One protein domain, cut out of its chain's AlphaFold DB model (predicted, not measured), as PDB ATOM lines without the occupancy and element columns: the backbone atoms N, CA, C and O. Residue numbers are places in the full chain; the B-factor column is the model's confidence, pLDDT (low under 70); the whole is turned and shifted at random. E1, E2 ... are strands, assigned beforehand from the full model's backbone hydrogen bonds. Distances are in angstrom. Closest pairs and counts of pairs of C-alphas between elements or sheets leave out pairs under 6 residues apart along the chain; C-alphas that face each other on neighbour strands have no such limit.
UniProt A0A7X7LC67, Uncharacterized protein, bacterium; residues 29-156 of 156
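What this domain is: This is residues 29 to 156 of the 156 residues of an uncharacterized protein of bacterium (UniProt A0A7X7LC67). Three sheets are stacked face to face: a four-stranded sheet, E1 to E4, is in the middle, a second four-stranded sheet, E5 to E8, covers one of its faces, and the two-stranded hairpin of E9 and E10 covers part of the other. A long loop, residues 111 to 133, swings round one side of the stack from E8 to E9. The printed part has 128 residues with ten named strands, E1 to E10 in order along the chain, and no named helix: the class is all strand. The sheets run E1 E2 E3 E4, E5 E6 E7 E8 and E9 E10, all antiparallel. The whole is compact, with a radius of gyration of the C-alphas of 14.6 A, and spans 42 by 35 by 26 A.

How they stand to each other: E1, residues 30 to 38, forms a hairpin with E2, residues 44 to 50; N 37 and O 45 are 2.8 A apart, within hydrogen-bond range. E3, residues 55 to 60, is antiparallel to E2, with N 46 and O 58 at 2.8 A. E4, residues 66 to 72, is antiparallel to E3 at 176 degrees, with N 57 and O 70 at 2.8 A. These four strands make a meander, each strand the antiparallel neighbour of the one before; the edge strands are E1 and E4, and the sheet is twisted. The second meander begins with E5, residues 76 to 81, and E6, residues 85 to 92, a hairpin in which N 80 and O 87 are 2.8 A apart. E7, residues 95 to 102, is antiparallel to E6, with N 99 and O 88 at 2.8 A. E8, residues 107 to 110, is antiparallel to E7 at 136 degrees, with N 110 and O 98 at 2.8 A. This sheet too is twisted, and its edge strands are E5 and E8. The two sheets are face to face, 10.2 A centre to centre where they face each other, with their strands at 26 degrees. The closest C-alphas of E1 and E5 are those of Lys 37 and Met 81, 6.7 A apart. E9, residues 134 to 139, and E10, residues 149 to 154, form the last hairpin, with N 137 and O 151 at 2.9 A. Their sheet and the sheet of E1 to E4 are face to face, 10.4 A centre to centre, with strands at 14 degrees. The closest C-alphas of E1 and E9 are those of Val 33 and Cys 138, 7.5 A apart. E5 and E9 are apart.

Where its parts are: E1 begins at C-alpha 30, (143.569, 150.087, 142.675), bends by 72 degrees at residue 34, and is 17.8 A long from first to last C-alpha. E2 is 18.0 A long, E3 16.4 A and E4 16.6 A. E5 is 13.8 A long and begins at C-alpha 76, (151.391, 158.713, 150.833). E6 is 21.4 A long, E7 22.9 A and E8 9.5 A. E9 is 16.0 A long; E10, 16.3 A long, ends at C-alpha 154, (141.953, 132.656, 158.085).

The domain as a whole: The two C-alphas farthest apart are those of Pro 94 and Lys 156, at 48.8 A. The printed part has no cut and ends at residue 156, the chain's last. The links from E1 through to E8 are tight; among them, E4 to E5 leads from one sheet to the other. The link E9 to E10 is short, and E8 to E9, with 23 residues, is long. Residues 130 to 131 pair antiparallel with residues 134 to 135 of E9. The mean pLDDT of the printed part is 81.8; it is under 70 at residues 93 to 94, 111 to 126, 141 to 147 and 156.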
ATOM      1  N   ASP A  29     139.503 149.241 142.724       85.75
ATOM      2  CA  ASP A  29     139.925 149.901 141.475       85.75
ATOM      3  C   ASP A  29     141.415 150.303 141.495       85.75
ATOM      4  O   ASP A  29     141.909 151.001 140.603       85.75
ATOM      5  N   ILE A  30     142.141 149.864 142.526       86.44
ATOM      6  CA  ILE A  30     143.569 150.087 142.675       86.44
ATOM      7  C   ILE A  30     144.275 149.214 141.637       86.44
ATOM      8  O   ILE A  30     144.122 147.995 141.638       86.44
ATOM      9  N   GLY A  31     145.057 149.836 140.755       81.94
ATOM     10  CA  GLY A  31     145.869 149.137 139.758       81.94
ATOM     11  C   GLY A  31     147.188 148.618 140.334       81.94
ATOM     12  O   GLY A  31     147.736 147.628 139.857       81.94
ATOM     13  N   THR A  32     147.715 149.261 141.376       84.44
ATOM     14  CA  THR A  32     148.923 148.813 142.085       84.44
ATOM     15  C   THR A  32     148.801 149.113 143.571       84.44
ATOM     16  O   THR A  32     148.674 150.270 143.964       84.44
ATOM     17  N   VAL A  33     148.847 148.071 144.403       86.56
ATOM     18  CA  VAL A  33     148.864 148.199 145.867       86.56
ATOM     19  C   VAL A  33     150.310 148.343 146.324       86.56
ATOM     20  O   VAL A  33     151.125 147.460 146.070       86.56
ATOM     21  N   TYR A  34     150.624 149.442 147.008       87.25
ATOM     22  CA  TYR A  34     151.973 149.697 147.524       87.25
ATOM     23  C   TYR A  34     152.156 149.181 148.945       87.25
ATOM     24  O   TYR A  34     153.259 148.797 149.331       87.25
ATOM     25  N   TYR A  35     151.086 149.181 149.737       88.62
ATOM     26  CA  TYR A  35     151.173 148.801 151.133       88.62
ATOM     27  C   TYR A  35     149.851 148.266 151.652       88.62
ATOM     28  O   TYR A  35     148.787 148.769 151.300       88.62
ATOM     29  N   ILE A  36     149.938 147.291 152.549       90.56
ATOM     30  CA  ILE A  36     148.813 146.742 153.296       90.56
ATOM     31  C   ILE A  36     149.248 146.475 154.738       90.56
ATOM     32  O   ILE A  36     150.365 146.021 154.997       90.56
ATOM     33  N   LYS A  37     148.360 146.782 155.682       91.75
ATOM     34  CA  LYS A  37     148.575 146.645 157.119       91.75
ATOM     35  C   LYS A  37     147.342 146.064 157.785       91.75
ATOM     36  O   LYS A  37     146.264 146.656 157.730       91.75
ATOM     37  N   ALA A  38     147.508 144.914 158.425       92.06
ATOM     38  CA  ALA A  38     146.482 144.304 159.251       92.06
ATOM     39  C   ALA A  38     146.073 145.244 160.400       92.06
ATOM     40  O   ALA A  38     146.920 145.865 161.042       92.06
ATOM     41  N   ASP A  39     144.777 145.319 160.704       92.12
ATOM     42  CA  ASP A  39     144.260 146.108 161.833       92.12
ATOM     43  C   ASP A  39     144.244 145.333 163.167       92.12
ATOM     44  O   ASP A  39     143.873 145.864 164.220       92.12
ATOM     45  N   GLY A  40     144.645 144.057 163.127       89.94
ATOM     46  CA  GLY A  40     144.676 143.137 164.265       89.94
ATOM     47  C   GLY A  40     143.302 142.620 164.712       89.94
ATOM     48  O   GLY A  40     143.215 141.900 165.709       89.94
ATOM     49  N   LYS A  41     142.226 142.973 164.005       90.56
ATOM     50  CA  LYS A  41     140.836 142.584 164.279       90.56
ATOM     51  C   LYS A  41     140.178 141.816 163.130       90.56
ATOM     52  O   LYS A  41     138.995 141.492 163.243       90.56
ATOM     53  N   GLY A  42     140.943 141.471 162.096       91.38
ATOM     54  CA  GLY A  42     140.481 140.770 160.896       91.38
ATOM     55  C   GLY A  42     140.246 141.693 159.699       91.38
ATOM     56  O   GLY A  42     139.907 141.197 158.628       91.38
ATOM     57  N   GLY A  43     140.433 143.004 159.869       94.50
ATOM     58  CA  GLY A  43     140.439 143.995 158.800       94.50
ATOM     59  C   GLY A  43     141.856 144.397 158.387       94.50
ATOM     60  O   GLY A  43     142.857 143.981 158.985       94.50
ATOM     61  N   CYS A  44     141.959 145.238 157.366       94.69
ATOM     62  CA  CYS A  44     143.233 145.797 156.924       94.69
ATOM     63  C   CYS A  44     143.060 147.200 156.356       94.69
ATOM     64  O   CYS A  44     142.053 147.494 155.714       94.69
ATOM     65  N   ALA A  45     144.079 148.037 156.514       94.81
ATOM     66  CA  ALA A  45     144.216 149.250 155.725       94.81
ATOM     67  C   ALA A  45     145.279 149.062 154.649       94.81
ATOM     68  O   ALA A  45     146.306 148.427 154.879       94.81
ATOM     69  N   LEU A  46     145.041 149.624 153.477       93.25
ATOM     70  CA  LEU A  46     145.962 149.609 152.357       93.25
ATOM     71  C   LEU A  46     145.954 150.950 151.635       93.25
ATOM     72  O   LEU A  46     145.017 151.742 151.759       93.25
ATOM     73  N   TRP A  47     146.995 151.179 150.850       92.50
ATOM     74  CA  TRP A  47     146.997 152.255 149.875       92.50
ATOM     75  C   TRP A  47     147.701 151.834 148.591       92.50
ATOM     76  O   TRP A  47     148.548 150.933 148.565       92.50
ATOM     77  N   GLY A  48     147.310 152.483 147.504       90.12
ATOM     78  CA  GLY A  48     147.766 152.150 146.167       90.12
ATOM     79  C   GLY A  48     147.479 153.256 145.165       90.12
ATOM     80  O   GLY A  48     146.830 154.249 145.494       90.12
ATOM     81  N   ALA A  49     147.959 153.065 143.939       89.69
ATOM     82  CA  ALA A  49     147.587 153.897 142.805       89.69
ATOM     83  C   ALA A  49     146.405 153.277 142.058       89.69
ATOM     84  O   ALA A  49     146.429 152.094 141.704       89.69
ATOM     85  N   THR A  50     145.383 154.082 141.797       89.69
ATOM     86  CA  THR A  50     144.309 153.764 140.854       89.69
ATOM     87  C   THR A  50     144.832 153.816 139.417       89.69
ATOM     88  O   THR A  50     145.921 154.326 139.135       89.69
ATOM     89  N   THR A  51     144.048 153.305 138.471       82.88
ATOM     90  CA  THR A  51     144.416 153.279 137.042       82.88
ATOM     91  C   THR A  51     144.613 154.666 136.423       82.88
ATOM     92  O   THR A  51     145.362 154.797 135.459       82.88
ATOM     93  N   ASN A  52     144.004 155.712 136.988       85.31
ATOM     94  CA  ASN A  52     144.194 157.113 136.591       85.31
ATOM     95  C   ASN A  52     145.280 157.847 137.406       85.31
ATOM     96  O   ASN A  52     145.281 159.075 137.446       85.31
ATOM     97  N   ALA A  53     146.190 157.109 138.052       84.25
ATOM     98  CA  ALA A  53     147.318 157.630 138.831       84.25
ATOM     99  C   ALA A  53     146.944 158.487 140.060       84.25
ATOM    100  O   ALA A  53     147.792 159.206 140.594       84.25
ATOM    101  N   LEU A  54     145.703 158.395 140.548       91.81
ATOM    102  CA  LEU A  54     145.343 158.930 141.861       91.81
ATOM    103  C   LEU A  54     145.761 157.948 142.954       91.81
ATOM    104  O   LEU A  54     145.893 156.746 142.720       91.81
ATOM    105  N   ILE A  55     145.971 158.460 144.162       92.69
ATOM    106  CA  ILE A  55     146.260 157.617 145.316       92.69
ATOM    107  C   ILE A  55     144.964 157.355 146.064       92.69
ATOM    108  O   ILE A  55     144.242 158.288 146.409       92.69
ATOM    109  N   ARG A  56     144.691 156.078 146.325       93.75
ATOM    110  CA  ARG A  56     143.551 155.628 147.119       93.75
ATOM    111  C   ARG A  56     144.046 155.035 148.430       93.75
ATOM    112  O   ARG A  56     144.951 154.201 148.428       93.75
ATOM    113  N   VAL A  57     143.445 155.462 149.535       94.75
ATOM    114  CA  VAL A  57     143.607 154.882 150.870       94.75
ATOM    115  C   VAL A  57     142.293 154.216 151.246       94.75
ATOM    116  O   VAL A  57     141.240 154.847 151.209       94.75
ATOM    117  N   LEU A  58     142.366 152.943 151.615       95.81
ATOM    118  CA  LEU A  58     141.209 152.108 151.908       95.81
ATOM    119  C   LEU A  58     141.442 151.373 153.229       95.81
ATOM    120  O   LEU A  58     142.498 150.779 153.430       95.81
ATOM    121  N   TRP A  59     140.456 151.378 154.120       96.75
ATOM    122  CA  TRP A  59     140.437 150.567 155.336       96.75
ATOM    123  C   TRP A  59     139.193 149.690 155.338       96.75
ATOM    124  O   TRP A  59     138.071 150.190 155.377       96.75
ATOM    125  N   LEU A  60     139.410 148.379 155.301       96.25
ATOM    126  CA  LEU A  60     138.390 147.344 155.352       96.25
ATOM    127  C   LEU A  60     138.275 146.776 156.768       96.25
ATOM    128  O   LEU A  60     139.291 146.539 157.425       96.25
ATOM    129  N   ASP A  61     137.052 146.526 157.222       95.38
ATOM    130  CA  ASP A  61     136.783 145.840 158.481       95.38
ATOM    131  C   ASP A  61     136.909 144.311 158.363       95.38
ATOM    132  O   ASP A  61     137.251 143.749 157.323       95.38
ATOM    133  N   LYS A  62     136.594 143.613 159.458       94.62
ATOM    134  CA  LYS A  62     136.615 142.145 159.541       94.62
ATOM    135  C   LYS A  62     135.641 141.426 158.600       94.62
ATOM    136  O   LYS A  62     135.729 140.213 158.474       94.62
ATOM    137  N   SER A  63     134.679 142.139 158.022       94.81
ATOM    138  CA  SER A  63     133.723 141.611 157.047       94.81
ATOM    139  C   SER A  63     134.093 141.976 155.606       94.81
ATOM    140  O   SER A  63     133.369 141.615 154.682       94.81
ATOM    141  N   GLY A  64     135.215 142.678 155.411       94.25
ATOM    142  CA  GLY A  64     135.626 143.203 154.115       94.25
ATOM    143  C   GLY A  64     134.847 144.451 153.689       94.25
ATOM    144  O   GLY A  64     134.908 144.811 152.519       94.25
ATOM    145  N   GLN A  65     134.111 145.111 154.592       94.94
ATOM    146  CA  GLN A  65     133.422 146.370 154.295       94.94
ATOM    147  C   GLN A  65     134.348 147.561 154.520       94.94
ATOM    148  O   GLN A  65     135.124 147.581 155.474       94.94
ATOM    149  N   ALA A  66     134.254 148.573 153.660       94.94
ATOM    150  CA  ALA A  66     135.039 149.791 153.806       94.94
ATOM    151  C   ALA A  66     134.560 150.608 155.017       94.94
ATOM    152  O   ALA A  66     133.439 151.108 155.039       94.94
ATOM    153  N   LEU A  67     135.432 150.765 156.014       95.88
ATOM    154  CA  LEU A  67     135.291 151.756 157.084       95.88
ATOM    155  C   LEU A  67     135.731 153.136 156.615       95.88
ATOM    156  O   LEU A  67     135.243 154.145 157.108       95.88
ATOM    157  N   TYR A  68     136.692 153.171 155.701       97.19
ATOM    158  CA  TYR A  68     137.265 154.398 155.187       97.19
ATOM    159  C   TYR A  68     137.750 154.174 153.765       97.19
ATOM    160  O   TYR A  68     138.393 153.164 153.483       97.19
ATOM    161  N   ASP A  69     137.439 155.113 152.883       95.88
ATOM    162  CA  ASP A  69     137.751 155.030 151.467       95.88
ATOM    163  C   ASP A  69     137.894 156.440 150.906       95.88
ATOM    164  O   ASP A  69     136.919 157.189 150.825       95.88
ATOM    165  N   GLN A  70     139.123 156.828 150.587       95.25
ATOM    166  CA  GLN A  70     139.420 158.156 150.071       95.25
ATOM    167  C   GLN A  70     140.411 158.080 148.929       95.25
ATOM    168  O   GLN A  70     141.375 157.317 148.962       95.25
ATOM    169  N   THR A  71     140.186 158.934 147.936       94.00
ATOM    170  CA  THR A  71     141.054 159.083 146.770       94.00
ATOM    171  C   THR A  71     141.494 160.533 146.656       94.00
ATOM    172  O   THR A  71     140.684 161.448 146.791       94.00
ATOM    173  N   PHE A  72     142.783 160.760 146.426       91.25
ATOM    174  CA  PHE A  72     143.357 162.099 146.370       91.25
ATOM    175  C   PHE A  72     144.586 162.165 145.454       91.25
ATOM    176  O   PHE A  72     145.225 161.144 145.179       91.25
ATOM    177  N   PRO A  73     144.943 163.370 144.970       87.69
ATOM    178  CA  PRO A  73     146.227 163.586 144.322       87.69
ATOM    179  C   PRO A  73     147.359 163.575 145.361       87.69
ATOM    180  O   PRO A  73     147.205 164.090 146.468       87.69
ATOM    181  N   GLY A  74     148.518 163.038 144.981       81.12
ATOM    182  CA  GLY A  74     149.734 163.084 145.799       81.12
ATOM    183  C   GLY A  74     150.018 161.804 146.588       81.12
ATOM    184  O   GLY A  74     149.119 161.094 147.028       81.12
ATOM    185  N   ALA A  75     151.310 161.510 146.749       83.25
ATOM    186  CA  ALA A  75     151.788 160.286 147.380       83.25
ATOM    187  C   ALA A  75     151.497 160.234 148.888       83.25
ATOM    188  O   ALA A  75     151.481 161.257 149.579       83.25
ATOM    189  N   VAL A  76     151.343 159.012 149.399       87.50
ATOM    190  CA  VAL A  76     151.391 158.713 150.833       87.50
ATOM    191  C   VAL A  76     152.854 158.517 151.234       87.50
ATOM    192  O   VAL A  76     153.569 157.730 150.620       87.50
ATOM    193  N   ILE A  77     153.304 159.242 152.258       83.88
ATOM    194  CA  ILE A  77     154.697 159.226 152.752       83.88
ATOM    195  C   ILE A  77     154.829 158.630 154.156       83.88
ATOM    196  O   ILE A  77     155.930 158.326 154.603       83.88
ATOM    197  N   GLY A  78     153.704 158.461 154.849       83.44
ATOM    198  CA  GLY A  78     153.618 157.798 156.142       83.44
ATOM    199  C   GLY A  78     152.319 157.015 156.205       83.44
ATOM    200  O   GLY A  78     151.282 157.513 155.772       83.44
ATOM    201  N   PHE A  79     152.371 155.787 156.712       87.75
ATOM    202  CA  PHE A  79     151.201 154.925 156.814       87.75
ATOM    203  C   PHE A  79     151.342 154.007 158.022       87.75
ATOM    204  O   PHE A  79     152.264 153.197 158.102       87.75
ATOM    205  N   SER A  80     150.445 154.145 158.989       87.25
ATOM    206  CA  SER A  80     150.496 153.396 160.235       87.25
ATOM    207  C   SER A  80     149.102 153.035 160.713       87.25
ATOM    208  O   SER A  80     148.171 153.829 160.656       87.25
ATOM    209  N   MET A  81     148.977 151.823 161.236       87.81
ATOM    210  CA  MET A  81     147.765 151.327 161.867       87.81
ATOM    211  C   MET A  81     148.068 151.118 163.343       87.81
ATOM    212  O   MET A  81     148.925 150.310 163.702       87.81
ATOM    213  N   GLY A  82     147.387 151.875 164.196       83.06
ATOM    214  CA  GLY A  82     147.531 151.791 165.642       83.06
ATOM    215  C   GLY A  82     146.272 151.255 166.315       83.06
ATOM    216  O   GLY A  82     145.216 151.091 165.714       83.06
ATOM    217  N   LYS A  83     146.338 151.071 167.639       83.38
ATOM    218  CA  LYS A  83     145.170 150.657 168.441       83.38
ATOM    219  C   LYS A  83     143.988 151.628 168.341       83.38
ATOM    220  O   LYS A  83     142.857 151.225 168.626       83.38
ATOM    221  N   ARG A  84     144.247 152.901 168.023       84.75
ATOM    222  CA  ARG A  84     143.245 153.975 167.950       84.75
ATOM    223  C   ARG A  84     142.594 154.061 166.570       84.75
ATOM    224  O   ARG A  84     141.379 154.199 166.513       84.75
ATOM    225  N   GLY A  85     143.366 153.857 165.509       91.25
ATOM    226  CA  GLY A  85     142.897 153.892 164.132       91.25
ATOM    227  C   GLY A  85     144.055 153.993 163.148       91.25
ATOM    228  O   GLY A  85     145.209 153.738 163.513       91.25
ATOM    229  N   LEU A  86     143.728 154.372 161.920       92.81
ATOM    230  CA  LEU A  86     144.678 154.603 160.841       92.81
ATOM    231  C   LEU A  86     145.273 156.011 160.975       92.81
ATOM    232  O   LEU A  86     144.566 156.971 161.259       92.81
ATOM    233  N   VAL A  87     146.576 156.140 160.764       91.50
ATOM    234  CA  VAL A  87     147.257 157.423 160.585       91.50
ATOM    235  C   VAL A  87     148.024 157.346 159.281       91.50
ATOM    236  O   VAL A  87     148.811 156.420 159.081       91.50
ATOM    237  N   TYR A  88     147.829 158.318 158.401       89.38
ATOM    238  CA  TYR A  88     148.635 158.431 157.196       89.38
ATOM    239  C   TYR A  88     148.996 159.886 156.914       89.38
ATOM    240  O   TYR A  88     148.284 160.811 157.301       89.38
ATOM    241  N   SER A  89     150.121 160.088 156.243       87.69
ATOM    242  CA  SER A  89     150.587 161.402 155.814       87.69
ATOM    243  C   SER A  89     150.634 161.434 154.297       87.69
ATOM    244  O   SER A  89     151.172 160.515 153.676       87.69
ATOM    245  N   ARG A  90     150.088 162.492 153.700       86.19
ATOM    246  CA  ARG A  90     150.081 162.712 152.252       86.19
ATOM    247  C   ARG A  90     150.723 164.040 151.882       86.19
ATOM    248  O   ARG A  90     150.708 164.992 152.666       86.19
ATOM    249  N   ILE A  91     151.254 164.108 150.667       80.94
ATOM    250  CA  ILE A  91     151.754 165.355 150.085       80.94
ATOM    251  C   ILE A  91     150.572 166.281 149.784       80.94
ATOM    252  O   ILE A  91     149.641 165.888 149.088       80.94
ATOM    253  N   SER A  92     150.624 167.510 150.299       72.19
ATOM    254  CA  SER A  92     149.642 168.561 150.031       72.19
ATOM    255  C   SER A  92     150.379 169.894 149.943       72.19
ATOM    256  O   SER A  92     150.554 170.577 150.950       72.19
ATOM    257  N   ALA A  93     150.854 170.240 148.742       67.12
ATOM    258  CA  ALA A  93     151.706 171.408 148.525       67.12
ATOM    259  C   ALA A  93     151.119 172.687 149.168       67.12
ATOM    260  O   ALA A  93     149.918 172.929 149.034       67.12
ATOM    261  N   PRO A  94     151.941 173.510 149.853       67.19
ATOM    262  CA  PRO A  94     153.403 173.431 149.981       67.19
ATOM    263  C   PRO A  94     153.907 172.542 151.136       67.19
ATOM    264  O   PRO A  94     155.104 172.528 151.414       67.19
ATOM    265  N   THR A  95     153.025 171.823 151.831       72.38
ATOM    266  CA  THR A  95     153.356 171.053 153.037       72.38
ATOM    267  C   THR A  95     152.962 169.575 152.902       72.38
ATOM    268  O   THR A  95     152.747 169.040 151.810       72.38
ATOM    269  N   TYR A  96     152.912 168.880 154.035       75.50
ATOM    270  CA  TYR A  96     152.368 167.538 154.160       75.50
ATOM    271  C   TYR A  96     151.192 167.595 155.127       75.50
ATOM    272  O   TYR A  96     151.267 168.260 156.161       75.50
ATOM    273  N   THR A  97     150.113 166.889 154.810       82.00
ATOM    274  CA  THR A  97     148.968 166.744 155.711       82.00
ATOM    275  C   THR A  97     149.025 165.368 156.342       82.00
ATOM    276  O   THR A  97     149.084 164.367 155.629       82.00
ATOM    277  N   THR A  98     148.979 165.313 157.670       86.25
ATOM    278  CA  THR A  98     148.770 164.059 158.394       86.25
ATOM    279  C   THR A  98     147.301 163.951 158.769       86.25
ATOM    280  O   THR A  98     146.705 164.916 159.241       86.25
ATOM    281  N   VAL A  99     146.718 162.785 158.532       90.06
ATOM    282  CA  VAL A  99     145.313 162.482 158.786       90.06
ATOM    283  C   VAL A  99     145.255 161.296 159.736       90.06
ATOM    284  O   VAL A  99     145.874 160.258 159.492       90.06
ATOM    285  N   TYR A 100     144.513 161.456 160.825       92.06
ATOM    286  CA  TYR A 100     144.055 160.351 161.651       92.06
ATOM    287  C   TYR A 100     142.639 159.977 161.229       92.06
ATOM    288  O   TYR A 100     141.794 160.846 161.050       92.06
ATOM    289  N   VAL A 101     142.384 158.685 161.094       94.88
ATOM    290  CA  VAL A 101     141.063 158.134 160.829       94.88
ATOM    291  C   VAL A 101     140.698 157.240 162.000       94.88
ATOM    292  O   VAL A 101     141.409 156.279 162.318       94.88
ATOM    293  N   ASP A 102     139.598 157.562 162.670       93.62
ATOM    294  CA  ASP A 102     139.107 156.750 163.773       93.62
ATOM    295  C   ASP A 102     138.439 155.448 163.286       93.62
ATOM    296  O   ASP A 102     138.248 155.204 162.096       93.62
ATOM    297  N   LYS A 103     138.050 154.576 164.219       91.31
ATOM    298  CA  LYS A 103     137.400 153.287 163.900       91.31
ATOM    299  C   LYS A 103     136.001 153.409 163.289       91.31
ATOM    300  O   LYS A 103     135.401 152.382 162.984       91.31
ATOM    301  N   LYS A 104     135.458 154.620 163.183       92.56
ATOM    302  CA  LYS A 104     134.193 154.919 162.512       92.56
ATOM    303  C   LYS A 104     134.423 155.519 161.120       92.56
ATOM    304  O   LYS A 104     133.445 155.891 160.481       92.56
ATOM    305  N   GLY A 105     135.676 155.624 160.670       92.25
ATOM    306  CA  GLY A 105     136.016 156.226 159.384       92.25
ATOM    307  C   GLY A 105     136.070 157.750 159.403       92.25
ATOM    308  O   GLY A 105     136.151 158.361 158.341       92.25
ATOM    309  N   VAL A 106     136.008 158.383 160.578       94.69
ATOM    310  CA  VAL A 106     135.998 159.845 160.684       94.69
ATOM    311  C   VAL A 106     137.425 160.371 160.634       94.69
ATOM    312  O   VAL A 106     138.271 159.974 161.439       94.69
ATOM    313  N   GLU A 107     137.679 161.285 159.698       93.75
ATOM    314  CA  GLU A 107     138.961 161.971 159.570       93.75
ATOM    315  C   GLU A 107     139.131 163.073 160.617       93.75
ATOM    316  O   GLU A 107     138.223 163.844 160.924       93.75
ATOM    317  N   THR A 108     140.347 163.198 161.128       90.75
ATOM    318  CA  THR A 108     140.814 164.342 161.901       90.75
ATOM    319  C   THR A 108     142.192 164.721 161.370       90.75
ATOM    320  O   THR A 108     143.134 163.929 161.498       90.75
ATOM    321  N   PRO A 109     142.339 165.896 160.739       85.38
ATOM    322  CA  PRO A 109     143.650 166.402 160.370       85.38
ATOM    323  C   PRO A 109     144.502 166.628 161.622       85.38
ATOM    324  O   PRO A 109     144.009 167.117 162.635       85.38
ATOM    325  N   ILE A 110     145.782 166.282 161.541       80.06
ATOM    326  CA  ILE A 110     146.754 166.456 162.620       80.06
ATOM    327  C   ILE A 110     147.676 167.603 162.224       80.06
ATOM    328  O   ILE A 110     148.425 167.485 161.250       80.06
ATOM    329  N   PHE A 111     147.625 168.699 162.977       68.44
ATOM    330  CA  PHE A 111     148.401 169.909 162.681       68.44
ATOM    331  C   PHE A 111     149.564 170.128 163.651       68.44
ATOM    332  O   PHE A 111     150.488 170.874 163.325       68.44
ATOM    333  N   LEU A 112     149.559 169.470 164.816       56.91
ATOM    334  CA  LEU A 112     150.589 169.634 165.841       56.91
ATOM    335  C   LEU A 112     151.252 168.294 166.211       56.91
ATOM    336  O   LEU A 112     150.552 167.308 166.450       56.91
ATOM    337  N   PRO A 113     152.594 168.247 166.367       51.72
ATOM    338  CA  PRO A 113     153.315 167.034 166.780       51.72
ATOM    339  C   PRO A 113     152.844 166.424 168.112       51.72
ATOM    340  O   PRO A 113     153.051 165.237 168.356       51.72
ATOM    341  N   ALA A 114     152.228 167.230 168.985       53.38
ATOM    342  CA  ALA A 114     151.752 166.811 170.303       53.38
ATOM    343  C   ALA A 114     150.407 166.060 170.275       53.38
ATOM    344  O   ALA A 114     150.083 165.364 171.235       53.38
ATOM    345  N   GLU A 115     149.621 166.178 169.200       51.53
ATOM    346  CA  GLU A 115     148.282 165.574 169.116       51.53
ATOM    347  C   GLU A 115     148.361 164.075 168.800       51.53
ATOM    348  O   GLU A 115     147.588 163.268 169.325       51.53
ATOM    349  N   HIS A 116     149.348 163.688 167.992       49.72
ATOM    350  CA  HIS A 116     149.636 162.304 167.647       49.72
ATOM    351  C   HIS A 116     151.144 162.141 167.468       49.72
ATOM    352  O   HIS A 116     151.744 162.738 166.577       49.72
ATOM    353  N   THR A 117     151.770 161.319 168.310       42.38
ATOM    354  CA  THR A 117     153.196 161.008 168.190       42.38
ATOM    355  C   THR A 117     153.413 160.222 166.898       42.38
ATOM    356  O   THR A 117     153.105 159.033 166.813       42.38
ATOM    357  N   LEU A 118     153.913 160.902 165.866       46.06
ATOM    358  CA  LEU A 118     154.472 160.269 164.679       46.06
ATOM    359  C   LEU A 118     155.794 159.627 165.091       46.06
ATOM    360  O   LEU A 118     156.839 160.277 165.128       46.06
ATOM    361  N   THR A 119     155.752 158.345 165.445       35.56
ATOM    362  CA  THR A 119     156.969 157.563 165.646       35.56
ATOM    363  C   THR A 119     157.600 157.318 164.275       35.56
ATOM    364  O   THR A 119     157.306 156.336 163.606       35.56
ATOM    365  N   ALA A 120     158.453 158.266 163.889       33.81
ATOM    366  CA  ALA A 120     159.395 158.243 162.780       33.81
ATOM    367  C   ALA A 120     158.834 158.300 161.342       33.81
ATOM    368  O   ALA A 120     158.088 157.441 160.878       33.81
ATOM    369  N   PHE A 121     159.373 159.258 160.578       43.03
ATOM    370  CA  PHE A 121     159.709 159.033 159.173       43.03
ATOM    371  C   PHE A 121     160.756 157.919 159.129       43.03
ATOM    372  O   PHE A 121     161.958 158.171 159.146       43.03
ATOM    373  N   THR A 122     160.307 156.671 159.115       39.84
ATOM    374  CA  THR A 122     161.120 155.608 158.543       39.84
ATOM    375  C   THR A 122     160.416 155.161 157.281       39.84
ATOM    376  O   THR A 122     159.261 154.746 157.309       39.84
ATOM    377  N   THR A 123     161.111 155.283 156.158       43.53
ATOM    378  CA  THR A 123     160.812 154.638 154.880       43.53
ATOM    379  C   THR A 123     160.941 153.116 155.023       43.53
ATOM    380  O   THR A 123     161.671 152.461 154.289       43.53
ATOM    381  N   VAL A 124     160.250 152.524 155.997       46.41
ATOM    382  CA  VAL A 124     160.091 151.077 156.098       46.41
ATOM    383  C   VAL A 124     158.718 150.759 155.538       46.41
ATOM    384  O   VAL A 124     157.731 150.590 156.250       46.41
ATOM    385  N   PHE A 125     158.667 150.688 154.211       55.31
ATOM    386  CA  PHE A 125     157.542 150.140 153.465       55.31
ATOM    387  C   PHE A 125     157.530 148.602 153.603       55.31
ATOM    388  O   PHE A 125     157.678 147.876 152.629       55.31
ATOM    389  N   GLY A 126     157.407 148.078 154.827       59.88
ATOM    390  CA  GLY A 126     157.151 146.656 155.060       59.88
ATOM    391  C   GLY A 126     155.658 146.376 155.177       59.88
ATOM    392  O   GLY A 126     155.081 146.725 156.201       59.88
ATOM    393  N   SER A 127     155.025 145.773 154.165       77.62
ATOM    394  CA  SER A 127     153.624 145.346 154.290       77.62
ATOM    395  C   SER A 127     153.469 144.375 155.465       77.62
ATOM    396  O   SER A 127     154.147 143.352 155.537       77.62
ATOM    397  N   GLU A 128     152.543 144.675 156.369       83.75
ATOM    398  CA  GLU A 128     152.193 143.829 157.510       83.75
ATOM    399  C   GLU A 128     150.892 143.097 157.174       83.75
ATOM    400  O   GLU A 128     149.806 143.430 157.644       83.75
ATOM    401  N   VAL A 129     151.009 142.108 156.288       85.38
ATOM    402  CA  VAL A 129     149.883 141.336 155.731       85.38
ATOM    403  C   VAL A 129     149.280 140.324 156.701       85.38
ATOM    404  O   VAL A 129     148.323 139.649 156.344       85.38
ATOM    405  N   MET A 130     149.835 140.149 157.895       88.12
ATOM    406  CA  MET A 130     149.478 139.060 158.801       88.12
ATOM    407  C   MET A 130     149.001 139.576 160.149       88.12
ATOM    408  O   MET A 130     149.550 140.524 160.703       88.12
ATOM    409  N   ASP A 131     148.024 138.877 160.715       86.38
ATOM    410  CA  ASP A 131     147.699 138.945 162.134       86.38
ATOM    411  C   ASP A 131     147.627 137.522 162.718       86.38
ATOM    412  O   ASP A 131     147.892 136.528 162.043       86.38
ATOM    413  N   ARG A 132     147.273 137.405 164.003       85.31
ATOM    414  CA  ARG A 132     147.199 136.104 164.692       85.31
ATOM    415  C   ARG A 132     146.147 135.149 164.122       85.31
ATOM    416  O   ARG A 132     146.196 133.967 164.433       85.31
ATOM    417  N   LYS A 133     145.172 135.656 163.367       86.38
ATOM    418  CA  LYS A 133     144.028 134.902 162.847       86.38
ATOM    419  C   LYS A 133     144.151 134.606 161.355       86.38
ATOM    420  O   LYS A 133     143.262 133.973 160.809       86.38
ATOM    421  N   GLY A 134     145.177 135.098 160.663       90.06
ATOM    422  CA  GLY A 134     145.233 134.953 159.214       90.06
ATOM    423  C   GLY A 134     146.129 135.955 158.509       90.06
ATOM    424  O   GLY A 134     146.995 136.590 159.116       90.06
ATOM    425  N   PHE A 135     145.910 136.089 157.205       92.25
ATOM    426  CA  PHE A 135     146.712 136.948 156.345       92.25
ATOM    427  C   PHE A 135     145.925 137.515 155.161       92.25
ATOM    428  O   PHE A 135     144.868 137.006 154.791       92.25
ATOM    429  N   PHE A 136     146.459 138.575 154.565       91.44
ATOM    430  CA  PHE A 136     145.897 139.267 153.414       91.44
ATOM    431  C   PHE A 136     146.749 139.039 152.165       91.44
ATOM    432  O   PHE A 136     147.977 139.029 152.234       91.44
ATOM    433  N   VAL A 137     146.102 138.905 151.008       89.00
ATOM    434  CA  VAL A 137     146.762 138.823 149.698       89.00
ATOM    435  C   VAL A 137     146.068 139.759 148.720       89.00
ATOM    436  O   VAL A 137     144.842 139.799 148.662       89.00
ATOM    437  N   CYS A 138     146.851 140.469 147.910       87.06
ATOM    438  CA  CYS A 138     146.342 141.177 146.740       87.06
ATOM    439  C   CYS A 138     146.420 140.240 145.533       87.06
ATOM    440  O   CYS A 138     147.510 139.875 145.093       87.06
ATOM    441  N   ARG A 139     145.270 139.816 145.012       83.56
ATOM    442  CA  ARG A 139     145.201 139.027 143.781       83.56
ATOM    443  C   ARG A 139     145.162 139.980 142.593       83.56
ATOM    444  O   ARG A 139     144.222 140.767 142.460       83.56
ATOM    445  N   LEU A 140     146.189 139.891 141.752       70.56
ATOM    446  CA  LEU A 140     146.215 140.550 140.453       70.56
ATOM    447  C   LEU A 140     145.303 139.773 139.488       70.56
ATOM    448  O   LEU A 140     145.385 138.543 139.435       70.56
ATOM    449  N   PRO A 141     144.429 140.449 138.740       65.94
ATOM    450  CA  PRO A 141     143.620 139.806 137.714       65.94
ATOM    451  C   PRO A 141     144.492 139.405 136.517       65.94
ATOM    452  O   PRO A 141     145.450 140.085 136.159       65.94
ATOM    453  N   VAL A 142     144.131 138.287 135.889       58.59
ATOM    454  CA  VAL A 142     144.831 137.713 134.725       58.59
ATOM    455  C   VAL A 142     144.343 138.276 133.381       58.59
ATOM    456  O   VAL A 142     144.968 138.008 132.360       58.59
ATOM    457  N   ALA A 143     143.260 139.068 133.362       52.56
ATOM    458  CA  ALA A 143     142.729 139.707 132.154       52.56
ATOM    459  C   ALA A 143     142.021 141.055 132.459       52.56
ATOM    460  O   ALA A 143     141.450 141.197 133.543       52.56
ATOM    461  N   PRO A 144     142.035 142.041 131.537       56.16
ATOM    462  CA  PRO A 144     141.330 143.321 131.691       56.16
ATOM    463  C   PRO A 144     139.786 143.210 131.613       56.16
ATOM    464  O   PRO A 144     139.294 142.323 130.916       56.16
ATOM    465  N   PRO A 145     139.015 144.143 132.220       58.31
ATOM    466  CA  PRO A 145     139.466 145.238 133.078       58.31
ATOM    467  C   PRO A 145     139.959 144.709 134.428       58.31
ATOM    468  O   PRO A 145     139.283 143.957 135.125       58.31
ATOM    469  N   ALA A 146     141.183 145.098 134.768       61.00
ATOM    470  CA  ALA A 146     141.938 144.523 135.859       61.00
ATOM    471  C   ALA A 146     141.682 145.287 137.171       61.00
ATOM    472  O   ALA A 146     142.304 146.318 137.409       61.00
ATOM    473  N   SER A 147     140.801 144.776 138.034       69.12
ATOM    474  CA  SER A 147     140.688 145.209 139.433       69.12
ATOM    475  C   SER A 147     141.512 144.311 140.360       69.12
ATOM    476  O   SER A 147     141.356 143.087 140.371       69.12
ATOM    477  N   VAL A 148     142.391 144.902 141.176       83.75
ATOM    478  CA  VAL A 148     143.066 144.152 142.244       83.75
ATOM    479  C   VAL A 148     142.029 143.739 143.278       83.75
ATOM    480  O   VAL A 148     141.261 144.566 143.763       83.75
ATOM    481  N   THR A 149     142.005 142.460 143.645       88.50
ATOM    482  CA  THR A 149     141.149 141.975 144.734       88.50
ATOM    483  C   THR A 149     141.971 141.789 145.999       88.50
ATOM    484  O   THR A 149     142.944 141.034 145.996       88.50
ATOM    485  N   VAL A 150     141.565 142.424 147.095       91.06
ATOM    486  CA  VAL A 150     142.124 142.150 148.424       91.06
ATOM    487  C   VAL A 150     141.386 140.954 149.012       91.06
ATOM    488  O   VAL A 150     140.160 140.957 149.084       91.06
ATOM    489  N   VAL A 151     142.113 139.916 149.411       91.25
ATOM    490  CA  VAL A 151     141.544 138.673 149.946       91.25
ATOM    491  C   VAL A 151     142.094 138.415 151.336       91.25
ATOM    492  O   VAL A 151     143.311 138.411 151.526       91.25
ATOM    493  N   ARG A 152     141.200 138.148 152.287       93.88
ATOM    494  CA  ARG A 152     141.540 137.667 153.622       93.88
ATOM    495  C   ARG A 152     141.458 136.147 153.668       93.88
ATOM    496  O   ARG A 152     140.438 135.567 153.298       93.88
ATOM    497  N   TYR A 153     142.499 135.523 154.200       92.12
ATOM    498  CA  TYR A 153     142.493 134.121 154.594       92.12
ATOM    499  C   TYR A 153     142.596 133.990 156.107       92.12
ATOM    500  O   TYR A 153     143.321 134.755 156.740       92.12
ATOM    501  N   ASN A 154     141.918 132.994 156.667       91.25
ATOM    502  CA  ASN A 154     141.953 132.656 158.085       91.25
ATOM    503  C   ASN A 154     142.723 131.341 158.307       91.25
ATOM    504  O   ASN A 154     142.555 130.396 157.532       91.25
ATOM    505  N   TYR A 155     143.559 131.287 159.348       83.56
ATOM    506  CA  TYR A 155     144.151 130.040 159.836       83.56
ATOM    507  C   TYR A 155     143.095 129.293 160.663       83.56
ATOM    508  O   TYR A 155     142.730 129.764 161.738       83.56
ATOM    509  N   LYS A 156     142.579 128.168 160.150       67.19
ATOM    510  CA  LYS A 156     141.609 127.332 160.882       67.19
ATOM    511  C   LYS A 156     142.097 126.935 162.272       67.19
ATOM    512  O   LYS A 156     143.299 126.608 162.393       67.19
TER     513      LYS A 156